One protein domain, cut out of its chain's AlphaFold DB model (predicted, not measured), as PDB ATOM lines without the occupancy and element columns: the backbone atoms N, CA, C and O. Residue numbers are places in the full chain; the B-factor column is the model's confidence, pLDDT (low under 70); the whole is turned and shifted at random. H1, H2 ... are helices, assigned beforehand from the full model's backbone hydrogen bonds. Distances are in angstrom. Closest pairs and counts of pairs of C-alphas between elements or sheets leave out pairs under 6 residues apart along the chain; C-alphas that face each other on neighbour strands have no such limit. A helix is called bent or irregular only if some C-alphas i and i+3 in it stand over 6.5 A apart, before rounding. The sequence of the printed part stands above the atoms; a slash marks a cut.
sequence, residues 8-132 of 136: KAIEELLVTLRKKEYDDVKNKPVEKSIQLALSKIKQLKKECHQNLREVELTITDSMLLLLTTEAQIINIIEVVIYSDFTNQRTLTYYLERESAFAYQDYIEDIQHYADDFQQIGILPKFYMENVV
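This is residues 8 to 132 of the 136 residues of an uncharacterized protein of Enterococcus mundtii (UniProt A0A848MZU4). Two long helices, H2 and H3, lie side by side as a hairpin, and H1 folds back across one end of it. H3 is the core: beyond it the chain wraps round H3 through four short helices, H4 and H5 packing on it, while H6 and H7 pair with each other and H7 meets H3 about perpendicularly. The printed part has 125 residues with seven named helices, H1 to H7 in order along the chain, and no named strand; the class is all helix. It is compact, with a radius of gyration of the C-alphas of 15.0 A and spans of 44 by 34 by 26 A.

Begin with the longest helix, H2, residues 28 to 54. It touches H3, residues 59 to 82, at a shallow tilt of 2 degrees, opposite ways, as a helical hairpin; their closest C-alphas, of Ile 41 and Ile 73, are 5.8 A apart. With H1, residues 8 to 22, they form an up-and-down bundle, each helix running against the one before. Residues 77 to 82 of H3 touch H1, closest at the C-alphas of Arg 18 and Ile 81, 4.9 A; the tilt of 37 degrees is only just steep. H3 is the hub, touching five helices. Its residues 75 to 80 touch H4, residues 91 to 98, with the C-alphas of Val 79 and Tyr 94 closest at 6.9 A. Its residues 67 to 75 touch H5, residues 102 to 108, about perpendicular at 78 degrees, with the C-alphas of Ala 71 and Tyr 103 closest at 5.2 A. H3 and H7, residues 122 to 132, only just touch, with 3 pairs of C-alphas within 8 A, the closest those of Leu 67 and Leu 123 at 7.2 A. H7 touches H6, residues 110 to 117, at a steep tilt of 66 degrees; the C-alphas of Ala 114 and Pro 124 are closest at 4.0 A. H1 and H7 are apart. Every O i to N i+4 pair is within hydrogen-bond range in H1 to H5, but 2 of 4 in H6 and 6 of 7 in H7.

Find C-alpha 28 at (-6.302, -5.150, 42.500); from there H2 runs 38.9 A to C-alpha 54. H3 runs back 34.3 A and H1 is 20.9 A long. H4, H5 and H6 are short, and H6 is only just irregular, with C-alphas 112 and 115 6.9 A apart. H7 runs 14.7 A to C-alpha 132 at (21.368, -26.965, 26.051).

The farthest C-alphas, of Asp 23 and Glu 56, are 45.9 A apart. The printed part has no cut, and no link is long. Look for pLDDT under 70 at residues 86 to 89 and 98 to 100.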
ATOM      1  N   LYS A   8       9.419  -3.568  29.773       92.56
ATOM      2  CA  LYS A   8       8.208  -3.920  29.024       92.56
ATOM      3  C   LYS A   8       8.146  -5.424  28.805       92.56
ATOM      4  O   LYS A   8       7.112  -6.018  29.071       92.56
ATOM      5  N   ALA A   9       9.265  -6.035  28.413       92.56
ATOM      6  CA  ALA A   9       9.353  -7.488  28.284       92.56
ATOM      7  C   ALA A   9       9.034  -8.199  29.612       92.56
ATOM      8  O   ALA A   9       8.306  -9.188  29.627       92.56
ATOM      9  N   ILE A  10       9.522  -7.669  30.740       94.44
ATOM     10  CA  ILE A  10       9.207  -8.197  32.075       94.44
ATOM     11  C   ILE A  10       7.721  -8.025  32.415       94.44
ATOM     12  O   ILE A  10       7.109  -8.952  32.934       94.44
ATOM     13  N   GLU A  11       7.126  -6.863  32.140       95.19
ATOM     14  CA  GLU A  11       5.694  -6.638  32.373       95.19
ATOM     15  C   GLU A  11       4.830  -7.610  31.554       95.19
ATOM     16  O   GLU A  11       3.915  -8.233  32.094       95.19
ATOM     17  N   GLU A  12       5.159  -7.798  30.275       93.19
ATOM     18  CA  GLU A  12       4.492  -8.761  29.395       93.19
ATOM     19  C   GLU A  12       4.638 -10.200  29.908       93.19
ATOM     20  O   GLU A  12       3.648 -10.942  29.935       93.19
ATOM     21  N   LEU A  13       5.833 -10.585  30.368       91.69
ATOM     22  CA  LEU A  13       6.102 -11.894  30.965       91.69
ATOM     23  C   LEU A  13       5.255 -12.119  32.224       91.69
ATOM     24  O   LEU A  13       4.560 -13.129  32.324       91.69
ATOM     25  N   LEU A  14       5.256 -11.155  33.150       93.44
ATOM     26  CA  LEU A  14       4.484 -11.207  34.393       93.44
ATOM     27  C   LEU A  14       2.991 -11.381  34.126       93.44
ATOM     28  O   LEU A  14       2.355 -12.262  34.700       93.44
ATOM     29  N   VAL A  15       2.431 -10.563  33.234       93.50
ATOM     30  CA  VAL A  15       1.014 -10.632  32.862       93.50
ATOM     31  C   VAL A  15       0.689 -11.973  32.210       93.50
ATOM     32  O   VAL A  15      -0.327 -12.586  32.538       93.50
ATOM     33  N   THR A  16       1.545 -12.447  31.305       92.12
ATOM     34  CA  THR A  16       1.328 -13.699  30.571       92.12
ATOM     35  C   THR A  16       1.361 -14.904  31.502       92.12
ATOM     36  O   THR A  16       0.422 -15.703  31.503       92.12
ATOM     37  N   LEU A  17       2.405 -15.019  32.324       90.12
ATOM     38  CA  LEU A  17       2.580 -16.148  33.229       90.12
ATOM     39  C   LEU A  17       1.556 -16.113  34.363       90.12
ATOM     40  O   LEU A  17       0.898 -17.117  34.610       90.12
ATOM     41  N   ARG A  18       1.287 -14.953  34.974       91.75
ATOM     42  CA  ARG A  18       0.264 -14.865  36.026       91.75
ATOM     43  C   ARG A  18      -1.130 -15.223  35.514       91.75
ATOM     44  O   ARG A  18      -1.884 -15.904  36.206       91.75
ATOM     45  N   LYS A  19      -1.469 -14.813  34.286       92.38
ATOM     46  CA  LYS A  19      -2.736 -15.200  33.655       92.38
ATOM     47  C   LYS A  19      -2.822 -16.709  33.440       92.38
ATOM     48  O   LYS A  19      -3.878 -17.287  33.665       92.38
ATOM     49  N   LYS A  20      -1.729 -17.332  33.001       90.31
ATOM     50  CA  LYS A  20      -1.651 -18.778  32.781       90.31
ATOM     51  C   LYS A  20      -1.809 -19.567  34.087       90.31
ATOM     52  O   LYS A  20      -2.531 -20.556  34.087       90.31
ATOM     53  N   GLU A  21      -1.164 -19.126  35.166       89.56
ATOM     54  CA  GLU A  21      -1.123 -19.866  36.434       89.56
ATOM     55  C   GLU A  21      -2.365 -19.639  37.319       89.56
ATOM     56  O   GLU A  21      -2.874 -20.588  37.911       89.56
ATOM     57  N   TYR A  22      -2.893 -18.407  37.396       88.31
ATOM     58  CA  TYR A  22      -3.981 -18.054  38.331       88.31
ATOM     59  C   TYR A  22      -5.176 -17.311  37.701       88.31
ATOM     60  O   TYR A  22      -6.199 -17.156  38.364       88.31
ATOM     61  N   ASP A  23      -5.065 -16.830  36.456       90.94
ATOM     62  CA  ASP A  23      -6.074 -16.013  35.740       90.94
ATOM     63  C   ASP A  23      -6.627 -14.804  36.534       90.94
ATOM     64  O   ASP A  23      -7.743 -14.330  36.324       90.94
ATOM     65  N   ASP A  24      -5.829 -14.246  37.446       89.62
ATOM     66  CA  ASP A  24      -6.243 -13.185  38.371       89.62
ATOM     67  C   ASP A  24      -5.482 -11.867  38.158       89.62
ATOM     68  O   ASP A  24      -5.478 -10.998  39.024       89.62
ATOM     69  N   VAL A  25      -4.878 -11.662  36.984       89.06
ATOM     70  CA  VAL A  25      -4.050 -10.473  36.686       89.06
ATOM     71  C   VAL A  25      -4.799  -9.150  36.889       89.06
ATOM     72  O   VAL A  25      -4.182  -8.136  37.190       89.06
ATOM     73  N   LYS A  26      -6.133  -9.154  36.762       89.75
ATOM     74  CA  LYS A  26      -7.008  -7.985  36.988       89.75
ATOM     75  C   LYS A  26      -7.399  -7.776  38.460       89.75
ATOM     76  O   LYS A  26      -8.203  -6.903  38.791       89.75
ATOM     77  N   ASN A  27      -6.918  -8.628  39.361       89.81
ATOM     78  CA  ASN A  27      -7.149  -8.508  40.790       89.81
ATOM     79  C   ASN A  27      -6.318  -7.335  41.335       89.81
ATOM     80  O   ASN A  27      -5.105  -7.285  41.155       89.81
ATOM     81  N   LYS A  28      -6.959  -6.388  42.031       89.75
ATOM     82  CA  LYS A  28      -6.302  -5.150  42.500       89.75
ATOM     83  C   LYS A  28      -5.014  -5.401  43.315       89.75
ATOM     84  O   LYS A  28      -4.025  -4.713  43.068       89.75
ATOM     85  N   PRO A  29      -4.994  -6.312  44.311       88.31
ATOM     86  CA  PRO A  29      -3.760  -6.747  44.971       88.31
ATOM     87  C   PRO A  29      -2.645  -7.223  44.028       88.31
ATOM     88  O   PRO A  29      -1.485  -6.854  44.228       88.31
ATOM     89  N   VAL A  30      -2.984  -7.995  42.993       90.19
ATOM     90  CA  VAL A  30      -2.027  -8.516  42.003       90.19
ATOM     91  C   VAL A  30      -1.494  -7.388  41.124       90.19
ATOM     92  O   VAL A  30      -0.282  -7.218  41.030       90.19
ATOM     93  N   GLU A  31      -2.368  -6.537  40.581       91.81
ATOM     94  CA  GLU A  31      -1.972  -5.361  39.790       91.81
ATOM     95  C   GLU A  31      -1.005  -4.454  40.570       91.81
ATOM     96  O   GLU A  31       0.035  -4.042  40.054       91.81
ATOM     97  N   LYS A  32      -1.306  -4.178  41.847       90.81
ATOM     98  CA  LYS A  32      -0.418  -3.400  42.726       90.81
ATOM     99  C   LYS A  32       0.938  -4.072  42.927       90.81
ATOM    100  O   LYS A  32       1.951  -3.378  42.977       90.81
ATOM    101  N   SER A  33       0.960  -5.396  43.051       90.88
ATOM    102  CA  SER A  33       2.193  -6.165  43.243       90.88
ATOM    103  C   SER A  33       3.052  -6.169  41.979       90.88
ATOM    104  O   SER A  33       4.251  -5.929  42.084       90.88
ATOM    105  N   ILE A  34       2.446  -6.305  40.793       93.06
ATOM    106  CA  ILE A  34       3.133  -6.156  39.499       93.06
ATOM    107  C   ILE A  34       3.771  -4.764  39.390       93.06
ATOM    108  O   ILE A  34       4.963  -4.647  39.114       93.06
ATOM    109  N   GLN A  35       3.024  -3.694  39.674       93.94
ATOM    110  CA  GLN A  35       3.566  -2.331  39.595       93.94
ATOM    111  C   GLN A  35       4.698  -2.084  40.607       93.94
ATOM    112  O   GLN A  35       5.703  -1.442  40.285       93.94
ATOM    113  N   LEU A  36       4.578  -2.620  41.825       92.94
ATOM    114  CA  LEU A  36       5.640  -2.538  42.827       92.94
ATOM    115  C   LEU A  36       6.890  -3.320  42.397       92.94
ATOM    116  O   LEU A  36       8.003  -2.825  42.582       92.94
ATOM    117  N   ALA A  37       6.719  -4.498  41.796       94.06
ATOM    118  CA  ALA A  37       7.809  -5.295  41.249       94.06
ATOM    119  C   ALA A  37       8.553  -4.545  40.144       94.06
ATOM    120  O   ALA A  37       9.766  -4.385  40.235       94.06
ATOM    121  N   LEU A  38       7.838  -3.987  39.162       96.00
ATOM    122  CA  LEU A  38       8.442  -3.199  38.083       96.00
ATOM    123  C   LEU A  38       9.225  -1.991  38.620       96.00
ATOM    124  O   LEU A  38      10.324  -1.698  38.146       96.00
ATOM    125  N   SER A  39       8.698  -1.316  39.646       95.62
ATOM    126  CA  SER A  39       9.397  -0.219  40.324       95.62
ATOM    127  C   SER A  39      10.696  -0.685  40.999       95.62
ATOM    128  O   SER A  39      11.750  -0.078  40.792       95.62
ATOM    129  N   LYS A  40      10.654  -1.800  41.744       94.62
ATOM    130  CA  LYS A  40      11.834  -2.393  42.399       94.62
ATOM    131  C   LYS A  40      12.879  -2.865  41.389       94.62
ATOM    132  O   LYS A  40      14.055  -2.558  41.546       94.62
ATOM    133  N   ILE A  41      12.462  -3.534  40.317       95.44
ATOM    134  CA  ILE A  41      13.353  -3.978  39.236       95.44
ATOM    135  C   ILE A  41      14.029  -2.770  38.582       95.44
ATOM    136  O   ILE A  41      15.242  -2.764  38.378       95.44
ATOM    137  N   LYS A  42      13.278  -1.697  38.307       95.62
ATOM    138  CA  LYS A  42      13.845  -0.451  37.776       95.62
ATOM    139  C   LYS A  42      14.904   0.145  38.708       95.62
ATOM    140  O   LYS A  42      15.922   0.636  38.220       95.62
ATOM    141  N   GLN A  43      14.663   0.114  40.018       95.50
ATOM    142  CA  GLN A  43      15.620   0.566  41.024       95.50
ATOM    143  C   GLN A  43      16.891  -0.297  41.012       95.50
ATOM    144  O   GLN A  43      17.969   0.258  40.812       95.50
ATOM    145  N   LEU A  44      16.764  -1.624  41.105       95.00
ATOM    146  CA  LEU A  44      17.893  -2.566  41.073       95.00
ATOM    147  C   LEU A  44      18.755  -2.387  39.817       95.00
ATOM    148  O   LEU A  44      19.978  -2.285  39.893       95.00
ATOM    149  N   LYS A  45      18.117  -2.250  38.649       94.25
ATOM    150  CA  LYS A  45      18.821  -1.966  37.392       94.25
ATOM    151  C   LYS A  45      19.597  -0.657  37.451       94.25
ATOM    152  O   LYS A  45      20.692  -0.568  36.902       94.25
ATOM    153  N   LYS A  46      19.016   0.393  38.036       93.62
ATOM    154  CA  LYS A  46      19.677   1.696  38.144       93.62
ATOM    155  C   LYS A  46      20.895   1.600  39.062       93.62
ATOM    156  O   LYS A  46      21.966   2.032  38.653       93.62
ATOM    157  N   GLU A  47      20.735   1.000  40.236       94.38
ATOM    158  CA  GLU A  47      21.803   0.811  41.224       94.38
ATOM    159  C   GLU A  47      22.954  -0.023  40.648       94.38
ATOM    160  O   GLU A  47      24.108   0.394  40.712       94.38
ATOM    161  N   CYS A  48      22.644  -1.134  39.974       93.94
ATOM    162  CA  CYS A  48      23.635  -1.960  39.288       93.94
ATOM    163  C   CYS A  48      24.425  -1.157  38.239       93.94
ATOM    164  O   CYS A  48      25.654  -1.139  38.264       93.94
ATOM    165  N   HIS A  49      23.742  -0.415  37.358       91.75
ATOM    166  CA  HIS A  49      24.420   0.409  36.353       91.75
ATOM    167  C   HIS A  49      25.251   1.548  36.951       91.75
ATOM    168  O   HIS A  49      26.253   1.928  36.348       91.75
ATOM    169  N   GLN A  50      24.824   2.129  38.074       92.12
ATOM    170  CA  GLN A  50      25.596   3.156  38.774       92.12
ATOM    171  C   GLN A  50      26.873   2.549  39.350       92.12
ATOM    172  O   GLN A  50      27.958   3.028  39.033       92.12
ATOM    173  N   ASN A  51      26.766   1.428  40.064       90.94
ATOM    174  CA  ASN A  51      27.916   0.732  40.640       90.94
ATOM    175  C   ASN A  51      28.930   0.290  39.574       90.94
ATOM    176  O   ASN A  51      30.124   0.498  39.750       90.94
ATOM    177  N   LEU A  52      28.464  -0.225  38.431       89.38
ATOM    178  CA  LEU A  52      29.333  -0.598  37.304       89.38
ATOM    179  C   LEU A  52      30.076   0.588  36.664       89.38
ATOM    180  O   LEU A  52      31.043   0.376  35.937       89.38
ATOM    181  N   ARG A  53      29.598   1.825  36.849       86.00
ATOM    182  CA  ARG A  53      30.205   3.036  36.269       86.00
ATOM    183  C   ARG A  53      31.069   3.802  37.259       86.00
ATOM    184  O   ARG A  53      32.040   4.426  36.848       86.00
ATOM    185  N   GLU A  54      30.648   3.835  38.516       83.94
ATOM    186  CA  GLU A  54      31.202   4.711  39.550       83.94
ATOM    187  C   GLU A  54      32.265   4.005  40.400       83.94
ATOM    188  O   GLU A  54      33.070   4.676  41.043       83.94
ATOM    189  N   VAL A  55      32.302   2.669  40.378       83.38
ATOM    190  CA  VAL A  55      33.277   1.863  41.115       83.38
ATOM    191  C   VAL A  55      34.239   1.205  40.131       83.38
ATOM    192  O   VAL A  55      33.820   0.591  39.149       83.38
ATOM    193  N   GLU A  56      35.539   1.318  40.398       83.50
ATOM    194  CA  GLU A  56      36.567   0.599  39.646       83.50
ATOM    195  C   GLU A  56      36.519  -0.887  40.029       83.50
ATOM    196  O   GLU A  56      37.145  -1.334  40.989       83.50
ATOM    197  N   LEU A  57      35.683  -1.642  39.317       85.56
ATOM    198  CA  LEU A  57      35.477  -3.072  39.520       85.56
ATOM    199  C   LEU A  57      36.333  -3.877  38.546       85.56
ATOM    200  O   LEU A  57      36.501  -3.507  37.380       85.56
ATOM    201  N   THR A  58      36.816  -5.038  38.990       91.75
ATOM    202  CA  THR A  58      37.373  -6.012  38.050       91.75
ATOM    203  C   THR A  58      36.268  -6.548  37.133       91.75
ATOM    204  O   THR A  58      35.070  -6.417  37.412       91.75
ATOM    205  N   ILE A  59      36.649  -7.187  36.024       89.12
ATOM    206  CA  ILE A  59      35.682  -7.847  35.130       89.12
ATOM    207  C   ILE A  59      34.880  -8.906  35.899       89.12
ATOM    208  O   ILE A  59      33.665  -8.996  35.731       89.12
ATOM    209  N   THR A  60      35.543  -9.671  36.770       90.62
ATOM    210  CA  THR A  60      34.903 -10.703  37.594       90.62
ATOM    211  C   THR A  60      33.885 -10.093  38.550       90.62
ATOM    212  O   THR A  60      32.750 -10.560  38.596       90.62
ATOM    213  N   ASP A  61      34.243  -9.013  39.249       90.94
ATOM    214  CA  ASP A  61      33.330  -8.344  40.186       90.94
ATOM    215  C   ASP A  61      32.147  -7.697  39.460       90.94
ATOM    216  O   ASP A  61      31.008  -7.765  39.921       90.94
ATOM    217  N   SER A  62      32.397  -7.124  38.281       91.44
ATOM    218  CA  SER A  62      31.352  -6.564  37.420       91.44
ATOM    219  C   SER A  62      30.347  -7.635  36.990       91.44
ATOM    220  O   SER A  62      29.137  -7.409  37.028       91.44
ATOM    221  N   MET A  63      30.839  -8.818  36.610       91.00
ATOM    222  CA  MET A  63      29.984  -9.949  36.257       91.00
ATOM    223  C   MET A  63      29.222 -10.492  37.461       91.00
ATOM    224  O   MET A  63      28.026 -10.746  37.345       91.00
ATOM    225  N   LEU A  64      29.871 -10.622  38.620       91.56
ATOM    226  CA  LEU A  64      29.213 -11.062  39.847       91.56
ATOM    227  C   LEU A  64      28.072 -10.112  40.236       91.56
ATOM    228  O   LEU A  64      26.968 -10.566  40.533       91.56
ATOM    229  N   LEU A  65      28.306  -8.800  40.166       93.06
ATOM    230  CA  LEU A  65      27.290  -7.783  40.427       93.06
ATOM    231  C   LEU A  65      26.100  -7.893  39.461       93.06
ATOM    232  O   LEU A  65      24.947  -7.859  39.902       93.06
ATOM    233  N   LEU A  66      26.363  -8.041  38.159       93.25
ATOM    234  CA  LEU A  66      25.322  -8.229  37.143       93.25
ATOM    235  C   LEU A  66      24.478  -9.475  37.426       93.25
ATOM    236  O   LEU A  66      23.253  -9.377  37.465       93.25
ATOM    237  N   LEU A  67      25.123 -10.619  37.662       92.38
ATOM    238  CA  LEU A  67      24.443 -11.896  37.884       92.38
ATOM    239  C   LEU A  67      23.669 -11.925  39.208       92.38
ATOM    240  O   LEU A  67      22.564 -12.456  39.257       92.38
ATOM    241  N   THR A  68      24.200 -11.295  40.256       92.19
ATOM    242  CA  THR A  68      23.498 -11.162  41.542       92.19
ATOM    243  C   THR A  68      22.260 -10.280  41.400       92.19
ATOM    244  O   THR A  68      21.191 -10.622  41.900       92.19
ATOM    245  N   THR A  69      22.376  -9.161  40.678       93.81
ATOM    246  CA  THR A  69      21.233  -8.273  40.414       93.81
ATOM    247  C   THR A  69      20.176  -8.989  39.573       93.81
ATOM    248  O   THR A  69      18.982  -8.878  39.831       93.81
ATOM    249  N   GLU A  70      20.611  -9.741  38.566       94.19
ATOM    250  CA  GLU A  70      19.738 -10.545  37.719       94.19
ATOM    251  C   GLU A  70      18.964 -11.602  38.514       94.19
ATOM    252  O   GLU A  70      17.747 -11.679  38.362       94.19
ATOM    253  N   ALA A  71      19.624 -12.333  39.414       91.88
ATOM    254  CA  ALA A  71      18.961 -13.297  40.288       91.88
ATOM    255  C   ALA A  71      17.901 -12.640  41.182       91.88
ATOM    256  O   ALA A  71      16.792 -13.148  41.324       91.88
ATOM    257  N   GLN A  72      18.201 -11.462  41.742       92.12
ATOM    258  CA  GLN A  72      17.229 -10.706  42.535       92.12
ATOM    259  C   GLN A  72      16.011 -10.283  41.705       92.12
ATOM    260  O   GLN A  72      14.885 -10.319  42.202       92.12
ATOM    261  N   ILE A  73      16.221  -9.884  40.449       93.88
ATOM    262  CA  ILE A  73      15.139  -9.526  39.526       93.88
ATOM    263  C   ILE A  73      14.284 -10.753  39.197       93.88
ATOM    264  O   ILE A  73      13.060 -10.652  39.249       93.88
ATOM    265  N   ILE A  74      14.901 -11.897  38.898       92.50
ATOM    266  CA  ILE A  74      14.183 -13.141  38.593       92.50
ATOM    267  C   ILE A  74      13.375 -13.611  39.801       92.50
ATOM    268  O   ILE A  74      12.182 -13.851  39.656       92.50
ATOM    269  N   ASN A  75      13.948 -13.581  41.004       89.69
ATOM    270  CA  ASN A  75      13.214 -13.899  42.227       89.69
ATOM    271  C   ASN A  75      11.998 -12.971  42.439       89.69
ATOM    272  O   ASN A  75      10.912 -13.425  42.785       89.69
ATOM    273  N   ILE A  76      12.126 -11.662  42.167       92.38
ATOM    274  CA  ILE A  76      10.969 -10.746  42.190       92.38
ATOM    275  C   ILE A  76       9.894 -11.200  41.193       92.38
ATOM    276  O   ILE A  76       8.705 -11.140  41.512       92.38
ATOM    277  N   ILE A  77      10.296 -11.615  39.991       92.19
ATOM    278  CA  ILE A  77       9.372 -12.064  38.950       92.19
ATOM    279  C   ILE A  77       8.634 -13.332  39.395       92.19
ATOM    280  O   ILE A  77       7.404 -13.363  39.335       92.19
ATOM    281  N   GLU A  78       9.347 -14.328  39.916       89.06
ATOM    282  CA  GLU A  78       8.765 -15.574  40.425       89.06
ATOM    283  C   GLU A  78       7.770 -15.342  41.552       89.06
ATOM    284  O   GLU A  78       6.648 -15.849  41.504       89.06
ATOM    285  N   VAL A  79       8.137 -14.518  42.536       89.81
ATOM    286  CA  VAL A  79       7.247 -14.167  43.644       89.81
ATOM    287  C   VAL A  79       5.936 -13.602  43.107       89.81
ATOM    288  O   VAL A  79       4.865 -13.977  43.581       89.81
ATOM    289  N   VAL A  80       5.986 -12.728  42.102       90.75
ATOM    290  CA  VAL A  80       4.771 -12.150  41.517       90.75
ATOM    291  C   VAL A  80       3.950 -13.187  40.747       90.75
ATOM    292  O   VAL A  80       2.721 -13.141  40.802       90.75
ATOM    293  N   ILE A  81       4.593 -14.120  40.049       88.94
ATOM    294  CA  ILE A  81       3.891 -15.158  39.288       88.94
ATOM    295  C   ILE A  81       3.223 -16.159  40.232       88.94
ATOM    296  O   ILE A  81       2.033 -16.421  40.063       88.94
ATOM    297  N   TYR A  82       3.941 -16.659  41.239       86.38
ATOM    298  CA  TYR A  82       3.555 -17.844  42.015       86.38
ATOM    299  C   TYR A  82       2.992 -17.564  43.415       86.38
ATOM    300  O   TYR A  82       2.423 -18.458  44.041       86.38
ATOM    301  N   SER A  83       3.100 -16.340  43.937       86.56
ATOM    302  CA  SER A  83       2.597 -16.053  45.288       86.56
ATOM    303  C   SER A  83       1.092 -15.803  45.337       86.56
ATOM    304  O   SER A  83       0.486 -15.233  44.426       86.56
ATOM    305  N   ASP A  84       0.480 -16.155  46.468       82.94
ATOM    306  CA  ASP A  84      -0.865 -15.700  46.816       82.94
ATOM    307  C   ASP A  84      -0.801 -14.297  47.447       82.94
ATOM    308  O   ASP A  84      -0.213 -14.105  48.521       82.94
ATOM    309  N   PHE A  85      -1.426 -13.324  46.778       80.81
ATOM    310  CA  PHE A  85      -1.545 -11.928  47.220       80.81
ATOM    311  C   PHE A  85      -2.910 -11.592  47.844       80.81
ATOM    312  O   PHE A  85      -3.161 -10.440  48.208       80.81
ATOM    313  N   THR A  86      -3.814 -12.565  47.985       67.44
ATOM    314  CA  THR A  86      -5.185 -12.333  48.468       67.44
ATOM    315  C   THR A  86      -5.291 -12.182  49.992       67.44
ATOM    316  O   THR A  86      -6.253 -11.591  50.482       67.44
ATOM    317  N   ASN A  87      -4.275 -12.611  50.751       60.34
ATOM    318  CA  ASN A  87      -4.304 -12.718  52.218       60.34
ATOM    319  C   ASN A  87      -3.355 -11.742  52.951       60.34
ATOM    320  O   ASN A  87      -2.555 -12.160  53.783       60.34
ATOM    321  N   GLN A  88      -3.408 -10.439  52.641       56.38
ATOM    322  CA  GLN A  88      -2.586  -9.359  53.252       56.38
ATOM    323  C   GLN A  88      -1.054  -9.494  53.110       56.38
ATOM    324  O   GLN A  88      -0.318  -8.579  53.483       56.38
ATOM    325  N   ARG A  89      -0.555 -10.594  52.540       63.59
ATOM    326  CA  ARG A  89       0.858 -10.784  52.215       63.59
ATOM    327  C   ARG A  89       1.212  -9.894  51.031       63.59
ATOM    328  O   ARG A  89       0.598  -9.975  49.972       63.59
ATOM    329  N   THR A  90       2.174  -9.005  51.242       75.25
ATOM    330  CA  THR A  90       2.643  -8.062  50.221       75.25
ATOM    331  C   THR A  90       3.893  -8.604  49.547       75.25
ATOM    332  O   THR A  90       4.616  -9.407  50.132       75.25
ATOM    333  N   LEU A  91       4.199  -8.117  48.344       80.88
ATOM    334  CA  LEU A  91       5.480  -8.392  47.690       80.88
ATOM    335  C   LEU A  91       6.673  -8.118  48.624       80.88
ATOM    336  O   LEU A  91       7.615  -8.897  48.657       80.88
ATOM    337  N   THR A  92       6.620  -7.054  49.432       80.75
ATOM    338  CA  THR A  92       7.672  -6.742  50.413       80.75
ATOM    339  C   THR A  92       7.907  -7.889  51.395       80.75
ATOM    340  O   THR A  92       9.054  -8.260  51.612       80.75
ATOM    341  N   TYR A  93       6.838  -8.490  51.922       79.38
ATOM    342  CA  TYR A  93       6.935  -9.609  52.862       79.38
ATOM    343  C   TYR A  93       7.622 -10.837  52.244       79.38
ATOM    344  O   TYR A  93       8.472 -11.455  52.880       79.38
ATOM    345  N   TYR A  94       7.284 -11.182  50.998       76.62
ATOM    346  CA  TYR A  94       7.920 -12.307  50.301       76.62
ATOM    347  C   TYR A  94       9.402 -12.034  50.028       76.62
ATOM    348  O   TYR A  94      10.252 -12.871  50.327       76.62
ATOM    349  N   LEU A  95       9.735 -10.822  49.574       77.44
ATOM    350  CA  LEU A  95      11.123 -10.445  49.305       77.44
ATOM    351  C   LEU A  95      11.995 -10.441  50.566       77.44
ATOM    352  O   LEU A  95      13.149 -10.853  50.501       77.44
ATOM    353  N   GLU A  96      11.469 -10.020  51.716       78.06
ATOM    354  CA  GLU A  96      12.203 -10.081  52.989       78.06
ATOM    355  C   GLU A  96      12.531 -11.520  53.414       78.06
ATOM    356  O   GLU A  96      13.565 -11.753  54.036       78.06
ATOM    357  N   ARG A  97      11.683 -12.491  53.053       71.12
ATOM    358  CA  ARG A  97      11.877 -13.905  53.389       71.12
ATOM    359  C   ARG A  97      12.806 -14.634  52.414       71.12
ATOM    360  O   ARG A  97      13.584 -15.476  52.848       71.12
ATOM    361  N   GLU A  98      12.704 -14.335  51.121       67.56
ATOM    362  CA  GLU A  98      13.288 -15.154  50.042       67.56
ATOM    363  C   GLU A  98      14.547 -14.535  49.408       67.56
ATOM    364  O   GLU A  98      15.314 -15.221  48.741       67.56
ATOM    365  N   SER A  99      14.836 -13.250  49.650       65.31
ATOM    366  CA  SER A  99      15.964 -12.564  48.990       65.31
ATOM    367  C   SER A  99      17.360 -13.040  49.400       65.31
ATOM    368  O   SER A  99      18.304 -12.829  48.640       65.31
ATOM    369  N   ALA A 100      17.515 -13.669  50.571       67.25
ATOM    370  CA  ALA A 100      18.827 -14.063  51.085       67.25
ATOM    371  C   ALA A 100      19.479 -15.209  50.289       67.25
ATOM    372  O   ALA A 100      20.705 -15.276  50.235       67.25
ATOM    373  N   PHE A 101      18.676 -16.077  49.664       71.62
ATOM    374  CA  PHE A 101      19.147 -17.277  48.958       71.62
ATOM    375  C   PHE A 101      18.989 -17.191  47.437       71.62
ATOM    376  O   PHE A 101      19.621 -17.956  46.716       71.62
ATOM    377  N   ALA A 102      18.274 -16.173  46.945       77.31
ATOM    378  CA  ALA A 102      17.931 -16.000  45.536       77.31
ATOM    379  C   ALA A 102      19.112 -16.154  44.562       77.31
ATOM    380  O   ALA A 102      18.940 -16.716  43.490       77.31
ATOM    381  N   TYR A 103      20.313 -15.666  44.899       79.38
ATOM    382  CA  TYR A 103      21.471 -15.829  44.011       79.38
ATOM    383  C   TYR A 103      22.004 -17.263  43.975       79.38
ATOM    384  O   TYR A 103      22.364 -17.743  42.907       79.38
ATOM    385  N   GLN A 104      22.061 -17.939  45.122       83.25
ATOM    386  CA  GLN A 104      22.530 -19.321  45.184       83.25
ATOM    387  C   GLN A 104      21.546 -20.245  44.459       83.25
ATOM    388  O   GLN A 104      21.965 -20.967  43.557       83.25
ATOM    389  N   ASP A 105      20.254 -20.128  44.778       82.12
ATOM    390  CA  ASP A 105      19.178 -20.908  44.158       82.12
ATOM    391  C   ASP A 105      19.175 -20.709  42.633       82.12
ATOM    392  O   ASP A 105      19.112 -21.661  41.859       82.12
ATOM    393  N   TYR A 106      19.373 -19.465  42.181       83.12
ATOM    394  CA  TYR A 106      19.447 -19.131  40.762       83.12
ATOM    395  C   TYR A 106      20.594 -19.819  40.007       83.12
ATOM    396  O   TYR A 106      20.439 -20.184  38.839       83.12
ATOM    397  N   ILE A 107      21.756 -19.987  40.646       85.62
ATOM    398  CA  ILE A 107      22.894 -20.690  40.043       85.62
ATOM    399  C   ILE A 107      22.679 -22.206  40.073       85.62
ATOM    400  O   ILE A 107      22.977 -22.874  39.082       85.62
ATOM    401  N   GLU A 108      22.187 -22.742  41.193       87.06
ATOM    402  CA  GLU A 108      21.983 -24.182  41.385       87.06
ATOM    403  C   GLU A 108      20.907 -24.736  40.439       87.06
ATOM    404  O   GLU A 108      21.126 -25.774  39.811       87.06
ATOM    405  N   ASP A 109      19.823 -23.983  40.229       87.00
ATOM    406  CA  ASP A 109      18.673 -24.396  39.421       87.00
ATOM    407  C   ASP A 109      18.571 -23.655  38.077       87.00
ATOM    408  O   ASP A 109      17.495 -23.533  37.490       87.00
ATOM    409  N   ILE A 110      19.697 -23.197  37.510       88.75
ATOM    410  CA  ILE A 110      19.699 -22.435  36.246       88.75
ATOM    411  C   ILE A 110      18.963 -23.141  35.096       88.75
ATOM    412  O   ILE A 110      18.377 -22.480  34.242       88.75
ATOM    413  N   GLN A 111      18.939 -24.477  35.082       87.19
ATOM    414  CA  GLN A 111      18.184 -25.254  34.099       87.19
ATOM    415  C   GLN A 111      16.674 -24.978  34.165       87.19
ATOM    416  O   GLN A 111      16.028 -24.923  33.122       87.19
ATOM    417  N   HIS A 112      16.117 -24.803  35.367       84.88
ATOM    418  CA  HIS A 112      14.704 -24.489  35.568       84.88
ATOM    419  C   HIS A 112      14.372 -23.081  35.059       84.88
ATOM    420  O   HIS A 112      13.366 -22.880  34.386       84.88
ATOM    421  N   TYR A 113      15.270 -22.129  35.310       84.25
ATOM    422  CA  TYR A 113      15.109 -20.726  34.933       84.25
ATOM    423  C   TYR A 113      15.358 -20.440  33.449       84.25
ATOM    424  O   TYR A 113      14.858 -19.455  32.900       84.25
ATOM    425  N   ALA A 114      16.169 -21.273  32.799       86.25
ATOM    426  CA  ALA A 114      16.687 -21.022  31.465       86.25
ATOM    427  C   ALA A 114      15.583 -20.792  30.423       86.25
ATOM    428  O   ALA A 114      15.625 -19.802  29.689       86.25
ATOM    429  N   ASP A 115      14.585 -21.674  30.387       84.88
ATOM    430  CA  ASP A 115      13.541 -21.650  29.364       84.88
ATOM    431  C   ASP A 115      12.654 -20.404  29.468       84.88
ATOM    432  O   ASP A 115      12.432 -19.724  28.458       84.88
ATOM    433  N   ASP A 116      12.215 -20.075  30.686       82.44
ATOM    434  CA  ASP A 116      11.278 -18.981  30.955       82.44
ATOM    435  C   ASP A 116      11.946 -17.598  30.882       82.44
ATOM    436  O   ASP A 116      11.311 -16.615  30.487       82.44
ATOM    437  N   PHE A 117      13.243 -17.506  31.203       88.19
ATOM    438  CA  PHE A 117      13.936 -16.222  31.361       88.19
ATOM    439  C   PHE A 117      15.008 -15.918  30.301       88.19
ATOM    440  O   PHE A 117      15.583 -14.825  30.317       88.19
ATOM    441  N   GLN A 118      15.256 -16.800  29.320       88.00
ATOM    442  CA  GLN A 118      16.259 -16.586  28.251       88.00
ATOM    443  C   GLN A 118      16.091 -15.289  27.445       88.00
ATOM    444  O   GLN A 118      17.058 -14.786  26.875       88.00
ATOM    445  N   GLN A 119      14.876 -14.740  27.368       87.31
ATOM    446  CA  GLN A 119      14.617 -13.514  26.608       87.31
ATOM    447  C   GLN A 119      15.011 -12.241  27.370       87.31
ATOM    448  O   GLN A 119      15.156 -11.189  26.751       87.31
ATOM    449  N   ILE A 120      15.194 -12.322  28.693       88.69
ATOM    450  CA  ILE A 120      15.431 -11.149  29.548       88.69
ATOM    451  C   ILE A 120      16.750 -11.210  30.332       88.69
ATOM    452  O   ILE A 120      17.327 -10.153  30.613       88.69
ATOM    453  N   GLY A 121      17.241 -12.412  30.653       89.62
ATOM    454  CA  GLY A 121      18.439 -12.636  31.465       89.62
ATOM    455  C   GLY A 121      19.695 -12.984  30.662       89.62
ATOM    456  O   GLY A 121      19.633 -13.531  29.561       89.62
ATOM    457  N   ILE A 122      20.858 -12.693  31.240       91.50
ATOM    458  CA  ILE A 122      22.186 -13.003  30.705       91.50
ATOM    459  C   ILE A 122      22.500 -14.486  30.897       91.50
ATOM    460  O   ILE A 122      22.832 -15.168  29.928       91.50
ATOM    461  N   LEU A 123      22.405 -14.988  32.129       91.19
ATOM    462  CA  LEU A 123      22.740 -16.372  32.461       91.19
ATOM    463  C   LEU A 123      21.782 -17.410  31.844       91.19
ATOM    464  O   LEU A 123      22.291 -18.387  31.296       91.19
ATOM    465  N   PRO A 124      20.447 -17.209  31.823       90.69
ATOM    466  CA  PRO A 124      19.482 -18.123  31.218       90.69
ATOM    467  C   PRO A 124      19.758 -18.244  29.722       90.69
ATOM    468  O   PRO A 124      19.868 -19.341  29.179       90.69
ATOM    469  N   LYS A 125      19.997 -17.103  29.063       91.50
ATOM    470  CA  LYS A 125      20.378 -17.058  27.654       91.50
ATOM    471  C   LYS A 125      21.699 -17.778  27.397       91.50
ATOM    472  O   LYS A 125      21.778 -18.594  26.484       91.50
ATOM    473  N   PHE A 126      22.724 -17.494  28.199       90.62
ATOM    474  CA  PHE A 126      24.024 -18.145  28.073       90.62
ATOM    475  C   PHE A 126      23.903 -19.667  28.214       90.62
ATOM    476  O   PHE A 126      24.454 -20.397  27.388       90.62
ATOM    477  N   TYR A 127      23.154 -20.139  29.212       90.50
ATOM    478  CA  TYR A 127      22.898 -21.558  29.441       90.50
ATOM    479  C   TYR A 127      22.191 -22.206  28.242       90.50
ATOM    480  O   TYR A 127      22.654 -23.227  27.727       90.50
ATOM    481  N   MET A 128      21.132 -21.576  27.723       90.50
ATOM    482  CA  MET A 128      20.413 -22.081  26.549       90.50
ATOM    483  C   MET A 128      21.297 -22.159  25.303       90.50
ATOM    484  O   MET A 128      21.234 -23.143  24.568       90.50
ATOM    485  N   GLU A 129      22.138 -21.152  25.066       90.31
ATOM    486  CA  GLU A 129      22.976 -21.067  23.866       90.31
ATOM    487  C   GLU A 129      24.225 -21.960  23.909       90.31
ATOM    488  O   GLU A 129      24.735 -22.326  22.850       90.31
ATOM    489  N   ASN A 130      24.739 -22.294  25.099       88.44
ATOM    490  CA  ASN A 130      26.052 -22.941  25.242       88.44
ATOM    491  C   ASN A 130      26.011 -24.304  25.941       88.44
ATOM    492  O   ASN A 130      26.952 -25.079  25.786       88.44
ATOM    493  N   VAL A 131      24.950 -24.611  26.692       86.62
ATOM    494  CA  VAL A 131      24.807 -25.887  27.414       86.62
ATOM    495  C   VAL A 131      23.720 -26.750  26.782       86.62
ATOM    496  O   VAL A 131      23.988 -27.898  26.436       86.62
ATOM    497  N   VAL A 132      22.515 -26.202  26.585       84.19
ATOM    498  CA  VAL A 132      21.368 -26.965  26.051       84.19
ATOM    499  C   VAL A 132      21.421 -27.076  24.531       84.19
ATOM    500  O   VAL A 132      21.341 -28.173  23.984       84.19
TER     501      VAL A 132